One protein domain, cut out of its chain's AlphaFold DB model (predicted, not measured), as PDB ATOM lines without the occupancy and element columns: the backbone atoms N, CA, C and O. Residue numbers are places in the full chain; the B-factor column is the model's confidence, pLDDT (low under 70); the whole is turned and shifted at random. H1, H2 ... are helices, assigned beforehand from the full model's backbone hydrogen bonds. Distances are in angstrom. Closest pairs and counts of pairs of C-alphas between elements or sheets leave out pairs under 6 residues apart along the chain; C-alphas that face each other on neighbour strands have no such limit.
ATOM      1  N   PHE A  49      26.659  37.267  55.652       55.84
ATOM      2  CA  PHE A  49      26.407  38.700  55.610       55.84
ATOM      3  C   PHE A  49      27.155  39.507  56.686       55.84
ATOM      4  O   PHE A  49      27.201  40.725  56.570       55.84
ATOM      5  N   SER A  50      27.761  38.880  57.700       63.94
ATOM      6  CA  SER A  50      28.467  39.577  58.789       63.94
ATOM      7  C   SER A  50      29.978  39.702  58.582       63.94
ATOM      8  O   SER A  50      30.665  40.192  59.477       63.94
ATOM      9  N   ALA A  51      30.515  39.256  57.440       74.25
ATOM     10  CA  ALA A  51      31.921  39.460  57.111       74.25
ATOM     11  C   ALA A  51      32.207  40.968  57.020       74.25
ATOM     12  O   ALA A  51      31.647  41.667  56.169       74.25
ATOM     13  N   ARG A  52      33.056  41.458  57.926       73.50
ATOM     14  CA  ARG A  52      33.493  42.855  57.960       73.50
ATOM     15  C   ARG A  52      34.849  43.006  57.287       73.50
ATOM     16  O   ARG A  52      35.649  42.071  57.272       73.50
ATOM     17  N   MET A  53      35.051  44.170  56.694       75.44
ATOM     18  CA  MET A  53      36.345  44.635  56.207       75.44
ATOM     19  C   MET A  53      37.114  45.311  57.352       75.44
ATOM     20  O   MET A  53      36.535  45.561  58.414       75.44
ATOM     21  N   ASP A  54      38.398  45.613  57.158       74.00
ATOM     22  CA  ASP A  54      39.247  46.200  58.206       74.00
ATOM     23  C   ASP A  54      38.778  47.616  58.586       74.00
ATOM     24  O   ASP A  54      38.974  48.082  59.707       74.00
ATOM     25  N   ASN A  55      38.066  48.276  57.670       72.75
ATOM     26  CA  ASN A  55      37.407  49.564  57.875       72.75
ATOM     27  C   ASN A  55      36.063  49.476  58.640       72.75
ATOM     28  O   ASN A  55      35.439  50.502  58.898       72.75
ATOM     29  N   GLY A  56      35.611  48.271  59.007       74.00
ATOM     30  CA  GLY A  56      34.357  48.031  59.727       74.00
ATOM     31  C   GLY A  56      33.106  47.916  58.850       74.00
ATOM     32  O   GLY A  56      32.041  47.572  59.375       74.00
ATOM     33  N   ASP A  57      33.217  48.130  57.538       76.94
ATOM     34  CA  ASP A  57      32.098  48.027  56.603       76.94
ATOM     35  C   ASP A  57      31.710  46.572  56.317       76.94
ATOM     36  O   ASP A  57      32.504  45.633  56.431       76.94
ATOM     37  N   LEU A  58      30.465  46.380  55.876       82.56
ATOM     38  CA  LEU A  58      29.973  45.083  55.423       82.56
ATOM     39  C   LEU A  58      30.588  44.734  54.063       82.56
ATOM     40  O   LEU A  58      30.265  45.348  53.044       82.56
ATOM     41  N   ALA A  59      31.403  43.680  54.028       83.50
ATOM     42  CA  ALA A  59      32.055  43.200  52.809       83.50
ATOM     43  C   ALA A  59      31.045  42.867  51.693       83.50
ATOM     44  O   ALA A  59      31.316  43.084  50.512       83.50
ATOM     45  N   TRP A  60      29.842  42.411  52.055       81.81
ATOM     46  CA  TRP A  60      28.765  42.151  51.099       81.81
ATOM     47  C   TRP A  60      28.290  43.412  50.358       81.81
ATOM     48  O   TRP A  60      28.030  43.351  49.157       81.81
ATOM     49  N   ALA A  61      28.193  44.558  51.039       84.19
ATOM     50  CA  ALA A  61      27.732  45.799  50.415       84.19
ATOM     51  C   ALA A  61      28.689  46.238  49.295       84.19
ATOM     52  O   ALA A  61      28.249  46.575  48.194       84.19
ATOM     53  N   VAL A  62      29.998  46.125  49.543       85.25
ATOM     54  CA  VAL A  62      31.045  46.408  48.551       85.25
ATOM     55  C   VAL A  62      31.077  45.351  47.447       85.25
ATOM     56  O   VAL A  62      31.170  45.698  46.274       85.25
ATOM     57  N   ALA A  63      30.900  44.069  47.778       85.31
ATOM     58  CA  ALA A  63      30.819  42.998  46.785       85.31
ATOM     59  C   ALA A  63      29.664  43.224  45.791       85.31
ATOM     60  O   ALA A  63      29.847  43.096  44.580       85.31
ATOM     61  N   LYS A  64      28.488  43.619  46.297       84.81
ATOM     62  CA  LYS A  64      27.314  43.943  45.478       84.81
ATOM     63  C   LYS A  64      27.567  45.156  44.582       84.81
ATOM     64  O   LYS A  64      27.212  45.108  43.407       84.81
ATOM     65  N   ALA A  65      28.201  46.206  45.110       85.69
ATOM     66  CA  ALA A  65      28.588  47.381  44.327       85.69
ATOM     67  C   ALA A  65      29.575  47.025  43.198       85.69
ATOM     68  O   ALA A  65      29.461  47.548  42.094       85.69
ATOM     69  N   ASN A  66      30.467  46.062  43.441       85.56
ATOM     70  CA  ASN A  66      31.435  45.552  42.465       85.56
ATOM     71  C   ASN A  66      30.868  44.477  41.515       85.56
ATOM     72  O   ASN A  66      31.615  43.885  40.733       85.56
ATOM     73  N   GLY A  67      29.566  44.173  41.578       85.44
ATOM     74  CA  GLY A  67      28.925  43.182  40.707       85.44
ATOM     75  C   GLY A  67      29.259  41.720  41.040       85.44
ATOM     76  O   GLY A  67      29.050  40.826  40.218       85.44
ATOM     77  N   VAL A  68      29.769  41.439  42.241       85.50
ATOM     78  CA  VAL A  68      30.028  40.074  42.712       85.50
ATOM     79  C   VAL A  68      28.726  39.458  43.227       85.50
ATOM     80  O   VAL A  68      28.097  39.958  44.157       85.50
ATOM     81  N   SER A  69      28.318  38.333  42.638       85.62
ATOM     82  CA  SER A  69      27.135  37.597  43.108       85.62
ATOM     83  C   SER A  69      27.343  36.999  44.506       85.62
ATOM     84  O   SER A  69      28.453  36.580  44.847       85.62
ATOM     85  N   LEU A  70      26.255  36.862  45.271       83.88
ATOM     86  CA  LEU A  70      26.274  36.278  46.617       83.88
ATOM     87  C   LEU A  70      26.921  34.887  46.641       83.88
ATOM     88  O   LEU A  70      27.767  34.616  47.483       83.88
ATOM     89  N   GLY A  71      26.600  34.028  45.668       84.62
ATOM     90  CA  GLY A  71      27.183  32.687  45.584       84.62
ATOM     91  C   GLY A  71      28.705  32.696  45.398       84.62
ATOM     92  O   GLY A  71      29.405  31.906  46.026       84.62
ATOM     93  N   VAL A  72      29.233  33.621  44.588       85.69
ATOM     94  CA  VAL A  72      30.685  33.788  44.401       85.69
ATOM     95  C   VAL A  72      31.338  34.315  45.678       85.69
ATOM     96  O   VAL A  72      32.390  33.815  46.072       85.69
ATOM     97  N   PHE A  73      30.713  35.288  46.337       86.00
ATOM     98  CA  PHE A  73      31.200  35.842  47.597       86.00
ATOM     99  C   PHE A  73      31.257  34.774  48.702       86.00
ATOM    100  O   PHE A  73      32.316  34.549  49.285       86.00
ATOM    101  N   CYS A  74      30.171  34.025  48.909       84.00
ATOM    102  CA  CYS A  74      30.124  32.929  49.878       84.00
ATOM    103  C   CYS A  74      31.146  31.833  49.556       84.00
ATOM    104  O   CYS A  74      31.822  31.335  50.453       84.00
ATOM    105  N   HIS A  75      31.300  31.469  48.280       84.62
ATOM    106  CA  HIS A  75      32.302  30.489  47.871       84.62
ATOM    107  C   HIS A  75      33.725  30.951  48.214       84.62
ATOM    108  O   HIS A  75      34.517  30.162  48.718       84.62
ATOM    109  N   ARG A  76      34.042  32.235  48.019       88.25
ATOM    110  CA  ARG A  76      35.349  32.810  48.377       88.25
ATOM    111  C   ARG A  76      35.605  32.785  49.882       88.25
ATOM    112  O   ARG A  76      36.699  32.407  50.286       88.25
ATOM    113  N   LEU A  77      34.603  33.106  50.701       85.94
ATOM    114  CA  LEU A  77      34.715  32.973  52.158       85.94
ATOM    115  C   LEU A  77      34.952  31.513  52.574       85.94
ATOM    116  O   LEU A  77      35.824  31.249  53.396       85.94
ATOM    117  N   LYS A  78      34.256  30.552  51.948       82.31
ATOM    118  CA  LYS A  78      34.479  29.108  52.169       82.31
ATOM    119  C   LYS A  78      35.888  28.653  51.759       82.31
ATOM    120  O   LYS A  78      36.421  27.725  52.354       82.31
ATOM    121  N   LEU A  79      36.508  29.319  50.781       83.06
ATOM    122  CA  LEU A  79      37.912  29.119  50.390       83.06
ATOM    123  C   LEU A  79      38.916  29.847  51.310       83.06
ATOM    124  O   LEU A  79      40.112  29.839  51.018       83.06
ATOM    125  N   GLY A  80      38.458  30.505  52.380       84.12
ATOM    126  CA  GLY A  80      39.309  31.216  53.340       84.12
ATOM    127  C   GLY A  80      39.750  32.613  52.891       84.12
ATOM    128  O   GLY A  80      40.762  33.121  53.368       84.12
ATOM    129  N   TRP A  81      39.046  33.242  51.946       83.75
ATOM    130  CA  TRP A  81      39.352  34.618  51.549       83.75
ATOM    131  C   TRP A  81      38.894  35.613  52.622       83.75
ATOM    132  O   TRP A  81      37.841  35.429  53.229       83.75
ATOM    133  N   SER A  82      39.645  36.705  52.803       85.50
ATOM    134  CA  SER A  82      39.191  37.842  53.614       85.50
ATOM    135  C   SER A  82      37.987  38.530  52.962       85.50
ATOM    136  O   SER A  82      37.823  38.475  51.740       85.50
ATOM    137  N   GLY A  83      37.150  39.198  53.763       82.12
ATOM    138  CA  GLY A  83      35.966  39.911  53.269       82.12
ATOM    139  C   GLY A  83      36.303  40.933  52.179       82.12
ATOM    140  O   GLY A  83      35.653  40.955  51.135       82.12
ATOM    141  N   GLU A  84      37.384  41.692  52.367       84.25
ATOM    142  CA  GLU A  84      37.899  42.658  51.387       84.25
ATOM    143  C   GLU A  84      38.284  41.988  50.069       84.25
ATOM    144  O   GLU A  84      37.795  42.349  48.995       84.25
ATOM    145  N   LYS A  85      39.105  40.936  50.146       85.00
ATOM    146  CA  LYS A  85      39.547  40.180  48.973       85.00
ATOM    147  C   LYS A  85      38.357  39.531  48.262       85.00
ATOM    148  O   LYS A  85      38.299  39.487  47.033       85.00
ATOM    149  N   ALA A  86      37.378  39.042  49.017       84.94
ATOM    150  CA  ALA A  86      36.176  38.439  48.467       84.94
ATOM    151  C   ALA A  86      35.270  39.455  47.750       84.94
ATOM    152  O   ALA A  86      34.608  39.074  46.779       84.94
ATOM    153  N   ALA A  87      35.271  40.715  48.191       84.12
ATOM    154  CA  ALA A  87      34.439  41.793  47.665       84.12
ATOM    155  C   ALA A  87      35.055  42.542  46.471       84.12
ATOM    156  O   ALA A  87      34.322  42.967  45.579       84.12
ATOM    157  N   ILE A  88      36.380  42.709  46.440       85.88
ATOM    158  CA  ILE A  88      37.073  43.544  45.441       85.88
ATOM    159  C   ILE A  88      37.356  42.780  44.144       85.88
ATOM    160  O   ILE A  88      37.253  43.334  43.052       85.88
ATOM    161  N   HIS A  89      37.717  41.499  44.229       84.75
ATOM    162  CA  HIS A  89      38.117  40.764  43.032       84.75
ATOM    163  C   HIS A  89      36.907  40.436  42.137       84.75
ATOM    164  O   HIS A  89      35.955  39.803  42.606       84.75
ATOM    165  N   PRO A  90      36.928  40.752  40.831       76.94
ATOM    166  CA  PRO A  90      35.840  40.384  39.929       76.94
ATOM    167  C   PRO A  90      35.747  38.860  39.777       76.94
ATOM    168  O   PRO A  90      36.738  38.135  39.910       76.94
ATOM    169  N   ALA A  91      34.539  38.340  39.557       72.25
ATOM    170  CA  ALA A  91      34.369  36.926  39.227       72.25
ATOM    171  C   ALA A  91      34.974  36.667  37.837       72.25
ATOM    172  O   ALA A  91      34.686  37.434  36.915       72.25
ATOM    173  N   PRO A  92      35.796  35.617  37.648       69.12
ATOM    174  CA  PRO A  92      36.270  35.283  36.314       69.12
ATOM    175  C   PRO A  92      35.069  34.977  35.406       69.12
ATOM    176  O   PRO A  92      34.067  34.420  35.879       69.12
TER     177      PRO A  92
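Overview. This is residues 49 to 92 of the 159 residues of an uncharacterized protein of Mesorhizobium sp (UniProt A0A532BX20). Three short helices pack together as a small cluster, their centres making a triangle: H1 and H3 lie side by side, running the same way, and H2, the longest, packs on both of them and runs back the other way. The stretch before H1, residues 49 to 58, holds no named helix and bulges toward one end of the longest axis, while the tail after H3, residues 89 to 92, reaches toward the other end. The printed part has 44 residues with three named helices, in the order H1, H2, H3, and no named strand; the class is all helix. The whole is compact, with a radius of gyration of the C-alphas of 8.9 A, and its C-alphas span 26 by 21 by 15 A.

Along the chain. Start at the longest helix, H2, residues 70 to 78: find C-alpha 70 at (26.274, 36.278, 46.617), from where the helix runs 12.2 A to C-alpha 78 at (34.479, 29.108, 52.169). Go back along the chain to H1, residues 59 to 65, which begins with C-alpha 59 at (32.055, 43.200, 52.809) and measures 10.1 A from first to last C-alpha. Then go on past H2 to H3, residues 83 to 88, which is 8.7 A long and ends with C-alpha 88 at (37.073, 43.544, 45.441).

Arrangement. Look first from H2 toward H3: they touch, their closest C-alphas being those of Phe 73 and Ala 86, 5.7 A apart. They run opposite ways at a steep tilt of 46 degrees. The same Phe 73 is also where H2 comes closest to H1: these two touch, with the C-alphas of Ala 63 and Phe 73 7.2 A apart. H1 and H2 run opposite ways at a shallow tilt of 33 degrees, only just short of steep, and form a helical hairpin. Now compare Ala 63 with Ala 87: their C-alphas, the closest of H1 and H3, are 3.9 A apart. H1 and H3 touch, with 12 pairs of C-alphas within 8 A, and run the same way at a shallow tilt of 14 degrees. With two of the three pairs at a shallow tilt, the helix packing is mostly aligned, but only just. In H1, H2 and H3 every O i to N i+4 pair is within hydrogen-bond range.

Size, cuts and confidence. The two C-alphas farthest apart in the domain are those of Gly 56 and Pro 92, 26.7 A. From the first to the last printed C-alpha, Phe 49 to Pro 92, it is 21.9 A. The printed part has no cut. The links from H1 to H2 and from H2 to H3 are both tight, with 4 residues each. In the B-factor column you find a mean pLDDT of 81.1 for the printed part; residues 49 to 50 and residue 92 are under 70.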